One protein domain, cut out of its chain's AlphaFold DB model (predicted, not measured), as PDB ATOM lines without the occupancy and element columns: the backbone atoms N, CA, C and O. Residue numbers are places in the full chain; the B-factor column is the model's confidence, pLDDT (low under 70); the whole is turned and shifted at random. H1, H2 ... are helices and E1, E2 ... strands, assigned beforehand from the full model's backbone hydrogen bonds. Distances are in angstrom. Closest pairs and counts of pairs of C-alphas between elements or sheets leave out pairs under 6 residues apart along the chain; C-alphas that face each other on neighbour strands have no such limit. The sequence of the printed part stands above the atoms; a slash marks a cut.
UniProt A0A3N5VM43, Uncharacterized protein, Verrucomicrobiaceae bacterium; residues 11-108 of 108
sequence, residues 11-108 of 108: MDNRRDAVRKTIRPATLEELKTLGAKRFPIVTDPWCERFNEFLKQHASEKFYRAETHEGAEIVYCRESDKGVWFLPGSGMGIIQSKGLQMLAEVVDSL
ATOM      1  N   MET A  11     104.557  90.200  71.659       66.88
ATOM      2  CA  MET A  11     105.065  90.963  72.808       66.88
ATOM      3  C   MET A  11     104.097  90.982  73.993       66.88
ATOM      4  O   MET A  11     104.528  90.740  75.121       66.88
ATOM      5  N   ASP A  12     102.811  91.244  73.769       73.94
ATOM      6  CA  ASP A  12     101.827  91.283  74.857       73.94
ATOM      7  C   ASP A  12     101.521  89.891  75.418       73.94
ATOM      8  O   ASP A  12     101.436  89.733  76.633       73.94
ATOM      9  N   ASN A  13     101.522  88.855  74.578       77.44
ATOM     10  CA  ASN A  13     101.433  87.460  75.014       77.44
ATOM     11  C   ASN A  13     102.653  87.057  75.857       77.44
ATOM     12  O   ASN A  13     102.506  86.404  76.887       77.44
ATOM     13  N   ARG A  14     103.870  87.474  75.470       76.94
ATOM     14  CA  ARG A  14     105.081  87.253  76.285       76.94
ATOM     15  C   ARG A  14     104.979  87.962  77.638       76.94
ATOM     16  O   ARG A  14     105.352  87.377  78.650       76.94
ATOM     17  N   ARG A  15     104.456  89.191  77.677       79.56
ATOM     18  CA  ARG A  15     104.251  89.942  78.929       79.56
ATOM     19  C   ARG A  15     103.220  89.291  79.836       79.56
ATOM     20  O   ARG A  15     103.448  89.210  81.037       79.56
ATOM     21  N   ASP A  16     102.107  88.834  79.277       85.12
ATOM     22  CA  ASP A  16     101.059  88.151  80.030       85.12
ATOM     23  C   ASP A  16     101.570  86.829  80.626       85.12
ATOM     24  O   ASP A  16     101.370  86.571  81.814       85.12
ATOM     25  N   ALA A  17     102.344  86.054  79.857       86.69
ATOM     26  CA  ALA A  17     103.021  84.856  80.356       86.69
ATOM     27  C   ALA A  17     103.952  85.172  81.529       86.69
ATOM     28  O   ALA A  17     103.892  84.517  82.569       86.69
ATOM     29  N   VAL A  18     104.783  86.207  81.385       87.38
ATOM     30  CA  VAL A  18     105.693  86.641  82.447       87.38
ATOM     31  C   VAL A  18     104.911  87.050  83.686       87.38
ATOM     32  O   VAL A  18     105.214  86.569  84.768       87.38
ATOM     33  N   ARG A  19     103.855  87.855  83.542       88.31
ATOM     34  CA  ARG A  19     102.995  88.266  84.662       88.31
ATOM     35  C   ARG A  19     102.389  87.089  85.415       88.31
ATOM     36  O   ARG A  19     102.289  87.137  86.634       88.31
ATOM     37  N   LYS A  20     101.996  86.038  84.700       89.00
ATOM     38  CA  LYS A  20     101.381  84.841  85.288       89.00
ATOM     39  C   LYS A  20     102.385  83.880  85.919       89.00
ATOM     40  O   LYS A  20     102.005  83.108  86.792       89.00
ATOM     41  N   THR A  21     103.629  83.880  85.448       93.19
ATOM     42  CA  THR A  21     104.640  82.884  85.843       93.19
ATOM     43  C   THR A  21     105.720  83.440  86.758       93.19
ATOM     44  O   THR A  21     106.420  82.652  87.396       93.19
ATOM     45  N   ILE A  22     105.876  84.766  86.822       94.62
ATOM     46  CA  ILE A  22     106.943  85.383  87.592       94.62
ATOM     47  C   ILE A  22     106.783  85.091  89.077       94.62
ATOM     48  O   ILE A  22     105.720  85.260  89.671       94.62
ATOM     49  N   ARG A  23     107.872  84.632  89.682       95.25
ATOM     50  CA  ARG A  23     107.929  84.295  91.100       95.25
ATOM     51  C   ARG A  23     109.346  84.452  91.637       95.25
ATOM     52  O   ARG A  23     110.297  84.377  90.854       95.25
ATOM     53  N   PRO A  24     109.515  84.605  92.960       95.12
ATOM     54  CA  PRO A  24     110.825  84.497  93.581       95.12
ATOM     55  C   PRO A  24     111.486  83.151  93.250       95.12
ATOM     56  O   PRO A  24     110.822  82.109  93.195       95.12
ATOM     57  N   ALA A  25     112.796  83.183  93.037       93.94
ATOM     58  CA  ALA A  25     113.630  82.019  92.770       93.94
ATOM     59  C   ALA A  25     114.882  82.061  93.651       93.94
ATOM     60  O   ALA A  25     115.412  83.128  93.963       93.94
ATOM     61  N   THR A  26     115.369  80.892  94.059       92.75
ATOM     62  CA  THR A  26     116.634  80.786  94.794       92.75
ATOM     63  C   THR A  26     117.793  80.578  93.829       92.75
ATOM     64  O   THR A  26     117.632  80.030  92.737       92.75
ATOM     65  N   LEU A  27     118.999  80.954  94.253       90.81
ATOM     66  CA  LEU A  27     120.215  80.721  93.474       90.81
ATOM     67  C   LEU A  27     120.401  79.234  93.109       90.81
ATOM     68  O   LEU A  27     120.841  78.914  92.007       90.81
ATOM     69  N   GLU A  28     120.059  78.318  94.017       90.75
ATOM     70  CA  GLU A  28     120.136  76.870  93.782       90.75
ATOM     71  C   GLU A  28     119.116  76.388  92.745       90.75
ATOM     72  O   GLU A  28     119.450  75.571  91.878       90.75
ATOM     73  N   GLU A  29     117.896  76.935  92.776       92.12
ATOM     74  CA  GLU A  29     116.878  76.654  91.763       92.12
ATOM     75  C   GLU A  29     117.354  77.110  90.378       92.12
ATOM     76  O   GLU A  29     117.228  76.368  89.401       92.12
ATOM     77  N   LEU A  30     117.966  78.294  90.290       91.94
ATOM     78  CA  LEU A  30     118.496  78.827  89.036       91.94
ATOM     79  C   LEU A  30     119.688  78.023  88.518       91.94
ATOM     80  O   LEU A  30     119.750  77.738  87.326       91.94
ATOM     81  N   LYS A  31     120.599  77.575  89.386       90.44
ATOM     82  CA  LYS A  31     121.689  76.666  88.987       90.44
ATOM     83  C   LYS A  31     121.153  75.347  88.431       90.44
ATOM     84  O   LYS A  31     121.615  74.888  87.388       90.44
ATOM     85  N   THR A  32     120.152  74.770  89.094       90.94
ATOM     86  CA  THR A  32     119.489  73.538  88.639       90.94
ATOM     87  C   THR A  32     118.801  73.749  87.293       90.94
ATOM     88  O   THR A  32     118.885  72.902  86.404       90.94
ATOM     89  N   LEU A  33     118.162  74.907  87.112       89.50
ATOM     90  CA  LEU A  33     117.575  75.302  85.841       89.50
ATOM     91  C   LEU A  33     118.630  75.389  84.734       89.50
ATOM     92  O   LEU A  33     118.432  74.806  83.670       89.50
ATOM     93  N   GLY A  34     119.738  76.085  84.994       86.94
ATOM     94  CA  GLY A  34     120.854  76.204  84.062       86.94
ATOM     95  C   GLY A  34     121.383  74.831  83.653       86.94
ATOM     96  O   GLY A  34     121.447  74.537  82.468       86.94
ATOM     97  N   ALA A  35     121.643  73.940  84.612       86.38
ATOM     98  CA  ALA A  35     122.106  72.579  84.330       86.38
ATOM     99  C   ALA A  35     121.104  71.757  83.496       86.38
ATOM    100  O   ALA A  35     121.501  70.983  82.627       86.38
ATOM    101  N   LYS A  36     119.796  71.932  83.727       87.06
ATOM    102  CA  LYS A  36     118.745  71.256  82.951       87.06
ATOM    103  C   LYS A  36     118.641  71.788  81.519       87.06
ATOM    104  O   LYS A  36     118.326  71.031  80.606       87.06
ATOM    105  N   ARG A  37     118.826  73.095  81.335       83.62
ATOM    106  CA  ARG A  37     118.592  73.796  80.063       83.62
ATOM    107  C   ARG A  37     119.854  73.900  79.199       83.62
ATOM    108  O   ARG A  37     119.727  73.979  77.981       83.62
ATOM    109  N   PHE A  38     121.033  73.818  79.810       82.81
ATOM    110  CA  PHE A  38     122.342  73.768  79.163       82.81
ATOM    111  C   PHE A  38     123.020  72.418  79.458       82.81
ATOM    112  O   PHE A  38     123.833  72.318  80.379       82.81
ATOM    113  N   PRO A  39     122.699  71.354  78.697       78.00
ATOM    114  CA  PRO A  39     123.261  70.021  78.938       78.00
ATOM    115  C   PRO A  39     124.771  69.946  78.668       78.00
ATOM    116  O   PRO A  39     125.450  69.056  79.174       78.00
ATOM    117  N   ILE A  40     125.307  70.875  77.871       80.38
ATOM    118  CA  ILE A  40     126.735  70.993  77.578       80.38
ATOM    119  C   ILE A  40     127.307  72.076  78.496       80.38
ATOM    120  O   ILE A  40     126.981  73.251  78.369       80.38
ATOM    121  N   VAL A  41     128.180  71.689  79.427       74.62
ATOM    122  CA  VAL A  41     128.765  72.621  80.414       74.62
ATOM    123  C   VAL A  41     129.669  73.668  79.754       74.62
ATOM    124  O   VAL A  41     129.763  74.788  80.242       74.62
ATOM    125  N   THR A  42     130.299  73.321  78.631       78.00
ATOM    126  CA  THR A  42     131.143  74.221  77.825       78.00
ATOM    127  C   THR A  42     130.339  75.086  76.855       78.00
ATOM    128  O   THR A  42     130.911  75.681  75.945       78.00
ATOM    129  N   ASP A  43     129.010  75.087  76.962       82.56
ATOM    130  CA  ASP A  43     128.175  75.974  76.170       82.56
ATOM    131  C   ASP A  43     128.420  77.428  76.626       82.56
ATOM    132  O   ASP A  43     128.265  77.722  77.819       82.56
ATOM    133  N   PRO A  44     128.772  78.355  75.716       84.69
ATOM    134  CA  PRO A  44     129.050  79.741  76.081       84.69
ATOM    135  C   PRO A  44     127.891  80.425  76.820       84.69
ATOM    136  O   PRO A  44     128.116  81.303  77.652       84.69
ATOM    137  N   TRP A  45     126.641  80.037  76.553       85.25
ATOM    138  CA  TRP A  45     125.471  80.557  77.259       85.25
ATOM    139  C   TRP A  45     125.395  80.011  78.686       85.25
ATOM    140  O   TRP A  45     125.063  80.760  79.604       85.25
ATOM    141  N   CYS A  46     125.784  78.753  78.910       85.69
ATOM    142  CA  CYS A  46     125.907  78.195  80.257       85.69
ATOM    143  C   CYS A  46     126.910  78.996  81.096       85.69
ATOM    144  O   CYS A  46     126.614  79.376  82.231       85.69
ATOM    145  N   GLU A  47     128.078  79.309  80.532       88.31
ATOM    146  CA  GLU A  47     129.098  80.116  81.208       88.31
ATOM    147  C   GLU A  47     128.572  81.512  81.560       88.31
ATOM    148  O   GLU A  47     128.688  81.943  82.709       88.31
ATOM    149  N   ARG A  48     127.914  82.188  80.609       89.06
ATOM    150  CA  ARG A  48     127.329  83.526  80.810       89.06
ATOM    151  C   ARG A  48     126.219  83.544  81.850       89.06
ATOM    152  O   ARG A  48     126.164  84.458  82.670       89.06
ATOM    153  N   PHE A  49     125.362  82.529  81.861       90.50
ATOM    154  CA  PHE A  49     124.316  82.398  82.867       90.50
ATOM    155  C   PHE A  49     124.903  82.220  84.266       90.50
ATOM    156  O   PHE A  49     124.520  82.916  85.203       90.50
ATOM    157  N   ASN A  50     125.880  81.323  84.408       89.50
ATOM    158  CA  ASN A  50     126.552  81.108  85.685       89.50
ATOM    159  C   ASN A  50     127.336  82.347  86.142       89.50
ATOM    160  O   ASN A  50     127.383  82.626  87.338       89.50
ATOM    161  N   GLU A  51     127.941  83.095  85.217       91.81
ATOM    162  CA  GLU A  51     128.583  84.383  85.494       91.81
ATOM    163  C   GLU A  51     127.571  85.410  86.022       91.81
ATOM    164  O   GLU A  51     127.813  85.996  87.077       91.81
ATOM    165  N   PHE A  52     126.410  85.553  85.376       91.88
ATOM    166  CA  PHE A  52     125.324  86.420  85.842       91.88
ATOM    167  C   PHE A  52     124.866  86.050  87.261       91.88
ATOM    168  O   PHE A  52     124.811  86.901  88.148       91.88
ATOM    169  N   LEU A  53     124.619  84.761  87.517       92.12
ATOM    170  CA  LEU A  53     124.225  84.282  88.844       92.12
ATOM    171  C   LEU A  53     125.288  84.551  89.917       92.12
ATOM    172  O   LEU A  53     124.941  84.814  91.065       92.12
ATOM    173  N   LYS A  54     126.578  84.471  89.571       92.38
ATOM    174  CA  LYS A  54     127.681  84.777  90.494       92.38
ATOM    175  C   LYS A  54     127.773  86.269  90.797       92.38
ATOM    176  O   LYS A  54     127.993  86.623  91.951       92.38
ATOM    177  N   GLN A  55     127.611  87.122  89.786       92.62
ATOM    178  CA  GLN A  55     127.660  88.579  89.944       92.62
ATOM    179  C   GLN A  55     126.549  89.092  90.867       92.62
ATOM    180  O   GLN A  55     126.789  90.000  91.655       92.62
ATOM    181  N   HIS A  56     125.378  88.456  90.819       91.12
ATOM    182  CA  HIS A  56     124.190  88.849  91.578       91.12
ATOM    183  C   HIS A  56     123.856  87.874  92.721       91.12
ATOM    184  O   HIS A  56     122.722  87.819  93.186       91.12
ATOM    185  N   ALA A  57     124.822  87.075  93.192       87.75
ATOM    186  CA  ALA A  57     124.568  85.953  94.108       87.75
ATOM    187  C   ALA A  57     123.934  86.346  95.458       87.75
ATOM    188  O   ALA A  57     123.331  85.497  96.114       87.75
ATOM    189  N   SER A  58     124.097  87.602  95.880       88.06
ATOM    190  CA  SER A  58     123.532  88.143  97.122       88.06
ATOM    191  C   SER A  58     122.141  88.759  96.949       88.06
ATOM    192  O   SER A  58     121.540  89.147  97.948       88.06
ATOM    193  N   GLU A  59     121.642  88.860  95.717       90.12
ATOM    194  CA  GLU A  59     120.383  89.535  95.402       90.12
ATOM    195  C   GLU A  59     119.190  88.580  95.401       90.12
ATOM    196  O   GLU A  59     119.308  87.357  95.248       90.12
ATOM    197  N   LYS A  60     117.994  89.160  95.524       91.88
ATOM    198  CA  LYS A  60     116.747  88.428  95.289       91.88
ATOM    199  C   LYS A  60     116.520  88.220  93.798       91.88
ATOM    200  O   LYS A  60     116.340  89.174  93.038       91.88
ATOM    201  N   PHE A  61     116.454  86.953  93.404       94.62
ATOM    202  CA  PHE A  61     116.112  86.576  92.045       94.62
ATOM    203  C   PHE A  61     114.615  86.347  91.878       94.62
ATOM    204  O   PHE A  61     113.936  85.783  92.737       94.62
ATOM    205  N   TYR A  62     114.138  86.712  90.700       95.94
ATOM    206  CA  TYR A  62     112.821  86.398  90.187       95.94
ATOM    207  C   TYR A  62     112.991  85.625  88.894       95.94
ATOM    208  O   TYR A  62     113.880  85.916  88.090       95.94
ATOM    209  N   ARG A  63     112.135  84.632  88.693       94.81
ATOM    210  CA  ARG A  63     112.111  83.827  87.482       94.81
ATOM    211  C   ARG A  63     110.729  83.843  86.868       94.81
ATOM    212  O   ARG A  63     109.752  83.731  87.597       94.81
ATOM    213  N   ALA A  64     110.681  83.908  85.544       94.38
ATOM    214  CA  ALA A  64     109.471  83.753  84.751       94.38
ATOM    215  C   ALA A  64     109.737  82.860  83.531       94.38
ATOM    216  O   ALA A  64     110.884  82.701  83.110       94.38
ATOM    217  N   GLU A  65     108.677  82.311  82.945       91.94
ATOM    218  CA  GLU A  65     108.738  81.548  81.698       91.94
ATOM    219  C   GLU A  65     107.781  82.175  80.676       91.94
ATOM    220  O   GLU A  65     106.656  82.570  80.986       91.94
ATOM    221  N   THR A  66     108.244  82.296  79.437       87.69
ATOM    222  CA  THR A  66     107.417  82.740  78.310       87.69
ATOM    223  C   THR A  66     106.749  81.547  77.628       87.69
ATOM    224  O   THR A  66     107.235  80.422  77.712       87.69
ATOM    225  N   HIS A  67     105.674  81.783  76.870       83.44
ATOM    226  CA  HIS A  67     104.975  80.722  76.125       83.44
ATOM    227  C   HIS A  67     105.864  79.921  75.159       83.44
ATOM    228  O   HIS A  67     105.558  78.773  74.854       83.44
ATOM    229  N   GLU A  68     106.963  80.503  74.686       82.75
ATOM    230  CA  GLU A  68     107.905  79.855  73.766       82.75
ATOM    231  C   GLU A  68     108.969  79.019  74.495       82.75
ATOM    232  O   GLU A  68     109.872  78.474  73.866       82.75
ATOM    233  N   GLY A  69     108.882  78.918  75.826       85.31
ATOM    234  CA  GLY A  69     109.838  78.190  76.657       85.31
ATOM    235  C   GLY A  69     111.130  78.958  76.931       85.31
ATOM    236  O   GLY A  69     112.098  78.356  77.402       85.31
ATOM    237  N   ALA A  70     111.167  80.267  76.641       89.56
ATOM    238  CA  ALA A  70     112.266  81.114  77.081       89.56
ATOM    239  C   ALA A  70     112.111  81.408  78.573       89.56
ATOM    240  O   ALA A  70     111.041  81.810  79.037       89.56
ATOM    241  N   GLU A  71     113.200  81.219  79.295       92.50
ATOM    242  CA  GLU A  71     113.313  81.421  80.728       92.50
ATOM    243  C   GLU A  71     113.894  82.807  80.976       92.50
ATOM    244  O   GLU A  71     114.855  83.225  80.323       92.50
ATOM    245  N   ILE A  72     113.314  83.521  81.928       94.62
ATOM    246  CA  ILE A  72     113.725  84.862  82.325       94.62
ATOM    247  C   ILE A  72     114.204  84.802  83.764       94.62
ATOM    248  O   ILE A  72     113.518  84.253  84.623       94.62
ATOM    249  N   VAL A  73     115.361  85.402  84.024       95.31
ATOM    250  CA  VAL A  73     115.885  85.643  85.368       95.31
ATOM    251  C   VAL A  73     116.076  87.139  85.544       95.31
ATOM    252  O   VAL A  73     116.691  87.791  84.703       95.31
ATOM    253  N   TYR A  74     115.548  87.677  86.635       96.56
ATOM    254  CA  TYR A  74     115.544  89.100  86.940       96.56
ATOM    255  C   TYR A  74     115.977  89.350  88.386       96.56
ATOM    256  O   TYR A  74     115.530  88.666  89.304       96.56
ATOM    257  N   CYS A  75     116.838  90.341  88.579       95.06
ATOM    258  CA  CYS A  75     117.323  90.826  89.862       95.06
ATOM    259  C   CYS A  75     116.750  92.225  90.081       95.06
ATOM    260  O   CYS A  75     117.123  93.174  89.384       95.06
ATOM    261  N   ARG A  76     115.823  92.355  91.036       93.12
ATOM    262  CA  ARG A  76     115.093  93.612  91.260       93.12
ATOM    263  C   ARG A  76     115.975  94.724  91.835       93.12
ATOM    264  O   ARG A  76     115.729  95.893  91.547       93.12
ATOM    265  N   GLU A  77     116.976  94.369  92.636       91.75
ATOM    266  CA  GLU A  77     117.837  95.322  93.351       91.75
ATOM    267  C   GLU A  77     118.803  96.046  92.404       91.75
ATOM    268  O   GLU A  77     118.922  97.268  92.463       91.75
ATOM    269  N   SER A  78     119.440  95.313  91.488       92.44
ATOM    270  CA  SER A  78     120.336  95.871  90.464       92.44
ATOM    271  C   SER A  78     119.644  96.283  89.157       92.44
ATOM    272  O   SER A  78     120.301  96.835  88.270       92.44
ATOM    273  N   ASP A  79     118.342  96.013  89.031       94.75
ATOM    274  CA  ASP A  79     117.553  96.149  87.801       94.75
ATOM    275  C   ASP A  79     118.251  95.502  86.591       94.75
ATOM    276  O   ASP A  79     118.476  96.104  85.538       94.75
ATOM    277  N   LYS A  80     118.666  94.245  86.771       95.31
ATOM    278  CA  LYS A  80     119.325  93.438  85.739       95.31
ATOM    279  C   LYS A  80     118.530  92.182  85.466       95.31
ATOM    280  O   LYS A  80     117.926  91.600  86.356       95.31
ATOM    281  N   GLY A  81     118.568  91.721  84.225       94.75
ATOM    282  CA  GLY A  81     117.930  90.468  83.872       94.75
ATOM    283  C   GLY A  81     118.493  89.866  82.603       94.75
ATOM    284  O   GLY A  81     119.013  90.568  81.731       94.75
ATOM    285  N   VAL A  82     118.361  88.552  82.512       95.00
ATOM    286  CA  VAL A  82     118.752  87.740  81.366       95.00
ATOM    287  C   VAL A  82     117.573  86.892  80.922       95.00
ATOM    288  O   VAL A  82     116.785  86.419  81.741       95.00
ATOM    289  N   TRP A  83     117.469  86.684  79.618       93.38
ATOM    290  CA  TRP A  83     116.597  85.673  79.041       93.38
ATOM    291  C   TRP A  83     117.451  84.618  78.353       93.38
ATOM    292  O   TRP A  83     118.522  84.925  77.820       93.38
ATOM    293  N   PHE A  84     116.972  83.382  78.334       91.06
ATOM    294  CA  PHE A  84     117.569  82.338  77.518       91.06
ATOM    295  C   PHE A  84     116.517  81.376  76.978       91.06
ATOM    296  O   PHE A  84     115.523  81.072  77.633       91.06
ATOM    297  N   LEU A  85     116.763  80.881  75.770       88.12
ATOM    298  CA  LEU A  85     115.939  79.911  75.066       88.12
ATOM    299  C   LEU A  85     116.858  78.785  74.558       88.12
ATOM    300  O   LEU A  85     117.713  79.048  73.704       88.12
ATOM    301  N   PRO A  86     116.732  77.548  75.082       80.56
ATOM    302  CA  PRO A  86     117.603  76.436  74.704       80.56
ATOM    303  C   PRO A  86     117.651  76.208  73.193       80.56
ATOM    304  O   PRO A  86     116.616  76.174  72.532       80.56
ATOM    305  N   GLY A  87     118.858  76.048  72.646       79.00
ATOM    306  CA  GLY A  87     119.075  75.841  71.210       79.00
ATOM    307  C   GLY A  87     118.833  77.073  70.329       79.00
ATOM    308  O   GLY A  87     119.008  76.978  69.118       79.00
ATOM    309  N   SER A  88     118.453  78.217  70.910       84.31
ATOM    310  CA  SER A  88     118.211  79.464  70.177       84.31
ATOM    311  C   SER A  88     119.178  80.568  70.595       84.31
ATOM    312  O   SER A  88     119.898  81.099  69.752       84.31
ATOM    313  N   GLY A  89     119.242  80.902  71.887       84.62
ATOM    314  CA  GLY A  89     120.174  81.921  72.356       84.62
ATOM    315  C   GLY A  89     119.874  82.475  73.741       84.62
ATOM    316  O   GLY A  89     118.984  82.015  74.453       84.62
ATOM    317  N   MET A  90     120.654  83.486  74.108       90.00
ATOM    318  CA  MET A  90     120.605  84.182  75.389       90.00
ATOM    319  C   MET A  90     120.877  85.666  75.177       90.00
ATOM    320  O   MET A  90     121.655  86.038  74.296       90.00
ATOM    321  N   GLY A  91     120.302  86.510  76.027       90.69
ATOM    322  CA  GLY A  91     120.614  87.930  76.025       90.69
ATOM    323  C   GLY A  91     120.252  88.641  77.320       90.69
ATOM    324  O   GLY A  91     119.541  88.117  78.176       90.69
ATOM    325  N   ILE A  92     120.746  89.871  77.435       93.00
ATOM    326  CA  ILE A  92     120.353  90.803  78.491       93.00
ATOM    327  C   ILE A  92     118.983  91.381  78.139       93.00
ATOM    328  O   ILE A  92     118.700  91.698  76.979       93.00
ATOM    329  N   ILE A  93     118.126  91.526  79.143       92.38
ATOM    330  CA  ILE A  93     116.815  92.147  78.978       92.38
ATOM    331  C   ILE A  93     117.009  93.655  78.807       92.38
ATOM    332  O   ILE A  93     117.697  94.307  79.589       92.38
ATOM    333  N   GLN A  94     116.414  94.215  77.757       90.50
ATOM    334  CA  GLN A  94     116.493  95.648  77.476       90.50
ATOM    335  C   GLN A  94     115.681  96.466  78.488       90.50
ATOM    336  O   GLN A  94     114.722  95.964  79.070       90.50
ATOM    337  N   SER A  95     115.999  97.757  78.629       90.69
ATOM    338  CA  SER A  95     115.401  98.665  79.623       90.69
ATOM    339  C   SER A  95     113.870  98.638  79.660       90.69
ATOM    340  O   SER A  95     113.283  98.621  80.733       90.69
ATOM    341  N   LYS A  96     113.206  98.558  78.499       89.00
ATOM    342  CA  LYS A  96     111.737  98.468  78.434       89.00
ATOM    343  C   LYS A  96     111.189  97.164  79.032       89.00
ATOM    344  O   LYS A  96     110.106  97.155  79.603       89.00
ATOM    345  N   GLY A  97     111.917  96.057  78.873       89.44
ATOM    346  CA  GLY A  97     111.572  94.777  79.490       89.44
ATOM    347  C   GLY A  97     111.845  94.774  80.993       89.44
ATOM    348  O   GLY A  97     111.019  94.272  81.745       89.44
ATOM    349  N   LEU A  98     112.953  95.387  81.423       93.44
ATOM    350  CA  LEU A  98     113.299  95.548  82.839       93.44
ATOM    351  C   LEU A  98     112.257  96.386  83.584       93.44
ATOM    352  O   LEU A  98     111.773  95.949  84.618       93.44
ATOM    353  N   GLN A  99     111.822  97.509  83.002       93.12
ATOM    354  CA  GLN A  99     110.756  98.337  83.572       93.12
ATOM    355  C   GLN A  99     109.480  97.523  83.821       93.12
ATOM    356  O   GLN A  99     108.926  97.568  84.913       93.12
ATOM    357  N   MET A 100     109.063  96.718  82.840       91.25
ATOM    358  CA  MET A 100     107.893  95.852  82.986       91.25
ATOM    359  C   MET A 100     108.091  94.800  84.085       91.25
ATOM    360  O   MET A 100     107.185  94.571  84.876       91.25
ATOM    361  N   LEU A 101     109.269  94.171  84.161       93.31
ATOM    362  CA  LEU A 101     109.576  93.196  85.210       93.31
ATOM    363  C   LEU A 101     109.571  93.835  86.599       93.31
ATOM    364  O   LEU A 101     109.020  93.241  87.521       93.31
ATOM    365  N   ALA A 102     110.123  95.042  86.736       94.50
ATOM    366  CA  ALA A 102     110.100  95.809  87.973       94.50
ATOM    367  C   ALA A 102     108.661  96.082  88.425       94.50
ATOM    368  O   ALA A 102     108.312  95.754  89.552       94.50
ATOM    369  N   GLU A 103     107.807  96.592  87.531       93.56
ATOM    370  CA  GLU A 103     106.396  96.875  87.834       93.56
ATOM    371  C   GLU A 103     105.640  95.627  88.302       93.56
ATOM    372  O   GLU A 103     104.844  95.687  89.240       93.56
ATOM    373  N   VAL A 104     105.883  94.486  87.654       92.19
ATOM    374  CA  VAL A 104     105.213  93.233  88.009       92.19
ATOM    375  C   VAL A 104     105.727  92.697  89.340       92.19
ATOM    376  O   VAL A 104     104.921  92.307  90.177       92.19
ATOM    377  N   VAL A 105     107.044  92.699  89.556       93.50
ATOM    378  CA  VAL A 105     107.652  92.243  90.812       93.50
ATOM    379  C   VAL A 105     107.246  93.116  91.994       93.50
ATOM    380  O   VAL A 105     106.976  92.582  93.062       93.50
ATOM    381  N   ASP A 106     107.168  94.431  91.806       92.12
ATOM    382  CA  ASP A 106     106.756  95.372  92.854       92.12
ATOM    383  C   ASP A 106     105.262  95.243  93.207       92.12
ATOM    384  O   ASP A 106     104.821  95.773  94.225       92.12
ATOM    385  N   SER A 107     104.492  94.534  92.373       88.44
ATOM    386  CA  SER A 107     103.067  94.249  92.575       88.44
ATOM    387  C   SER A 107     102.785  92.847  93.144       88.44
ATOM    388  O   SER A 107     101.611  92.509  93.309       88.44
ATOM    389  N   LEU A 108     103.818  92.024  93.390       84.12
ATOM    390  CA  LEU A 108     103.713  90.694  94.023       84.12
ATOM    391  C   LEU A 108     103.539  90.799  95.544       84.12
ATOM    392  O   LEU A 108     102.737  90.003  96.082       84.12
TER     393      LEU A 108
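Overview. This is residues 11 to 108 of the 108 residues of an uncharacterized protein of Verrucomicrobiaceae bacterium (UniProt A0A3N5VM43). A twisted antiparallel sheet forms the middle of this domain, with two helices over each face: the helical hairpin of H2 and H3 covers one, running along the strands, while H4 crosses the strands on the other and H1 stands up beside it near E2. The hairpins E2 to E5 make most of the sheet, and the short strand E1 meets E2 only at a point at one edge. The printed part has 98 residues, with four named helices and five named strands in the order H1 E1 H2 H3 E2 E3 E4 E5 H4; the class is mixed, and the sheet runs E1 E2 E3 E4 E5. The whole is compact, with a radius of gyration of the C-alphas of 12.5 A, and spans 36 by 29 by 21 A.

Along the chain. The strands are E1, residues 23 to 25, E2, residues 61 to 65, E3, residues 71 to 75, E4, residues 80 to 85 and 17.6 A long, and E5, residues 89 to 92. H1, residues 11 to 21, is 15.3 A long and begins with C-alpha 11 at (105.065, 90.963, 72.808). H2, residues 27 to 37, measures 15.2 A, and H3, residues 44 to 55, measures 16.5 A. H4, residues 95 to 105, is 15.0 A long and ends with C-alpha 105 at (107.652, 92.243, 90.812).

Arrangement. E2 to E5 form a meander, each strand the antiparallel neighbour of the one before. N 62 and O 74 of E2 and E3 are 2.8 A apart, N 73 and O 82 of E3 and E4 2.9 A, and N 85 and O 89 of E4 and E5 2.8 A, each within hydrogen-bond range. The sheet is only just strongly twisted, with C-alphas up to 4.1 A off its best plane. H2 and H3 touch, opposite ways at a shallow tilt of 3 degrees, closest at the C-alphas of Gly 34 and Cys 46, 6.6 A. H3 is at a height over the sheet of 9.8 A and runs along the strands, at 25 degrees to E4 on the local plane. On the opposite face H4 has a height over the sheet of 9.5 A and runs across the strands, at 80 degrees to E4 on the local plane; the closest C-alphas of H4 and E4 are those of Leu 98 and Gly 81, 7.0 A. H1, on the same face as H4, stands up from the sheet at 45 degrees; its closest C-alpha to E2 is Thr 21, 5.0 A from that of Ala 64. H1 and H4 are close but not clearly touching. Every O i to N i+4 pair is within hydrogen-bond range in H1, H2, H3 and H4.

Size, cuts and confidence. The two C-alphas farthest apart are those of Thr 42 and Ser 107, 37.5 A. The printed part has no cut, and the link from H2 to H3 is short while the other links are tight. Mean pLDDT of the printed part is 89.0, and residue 11 is under 70.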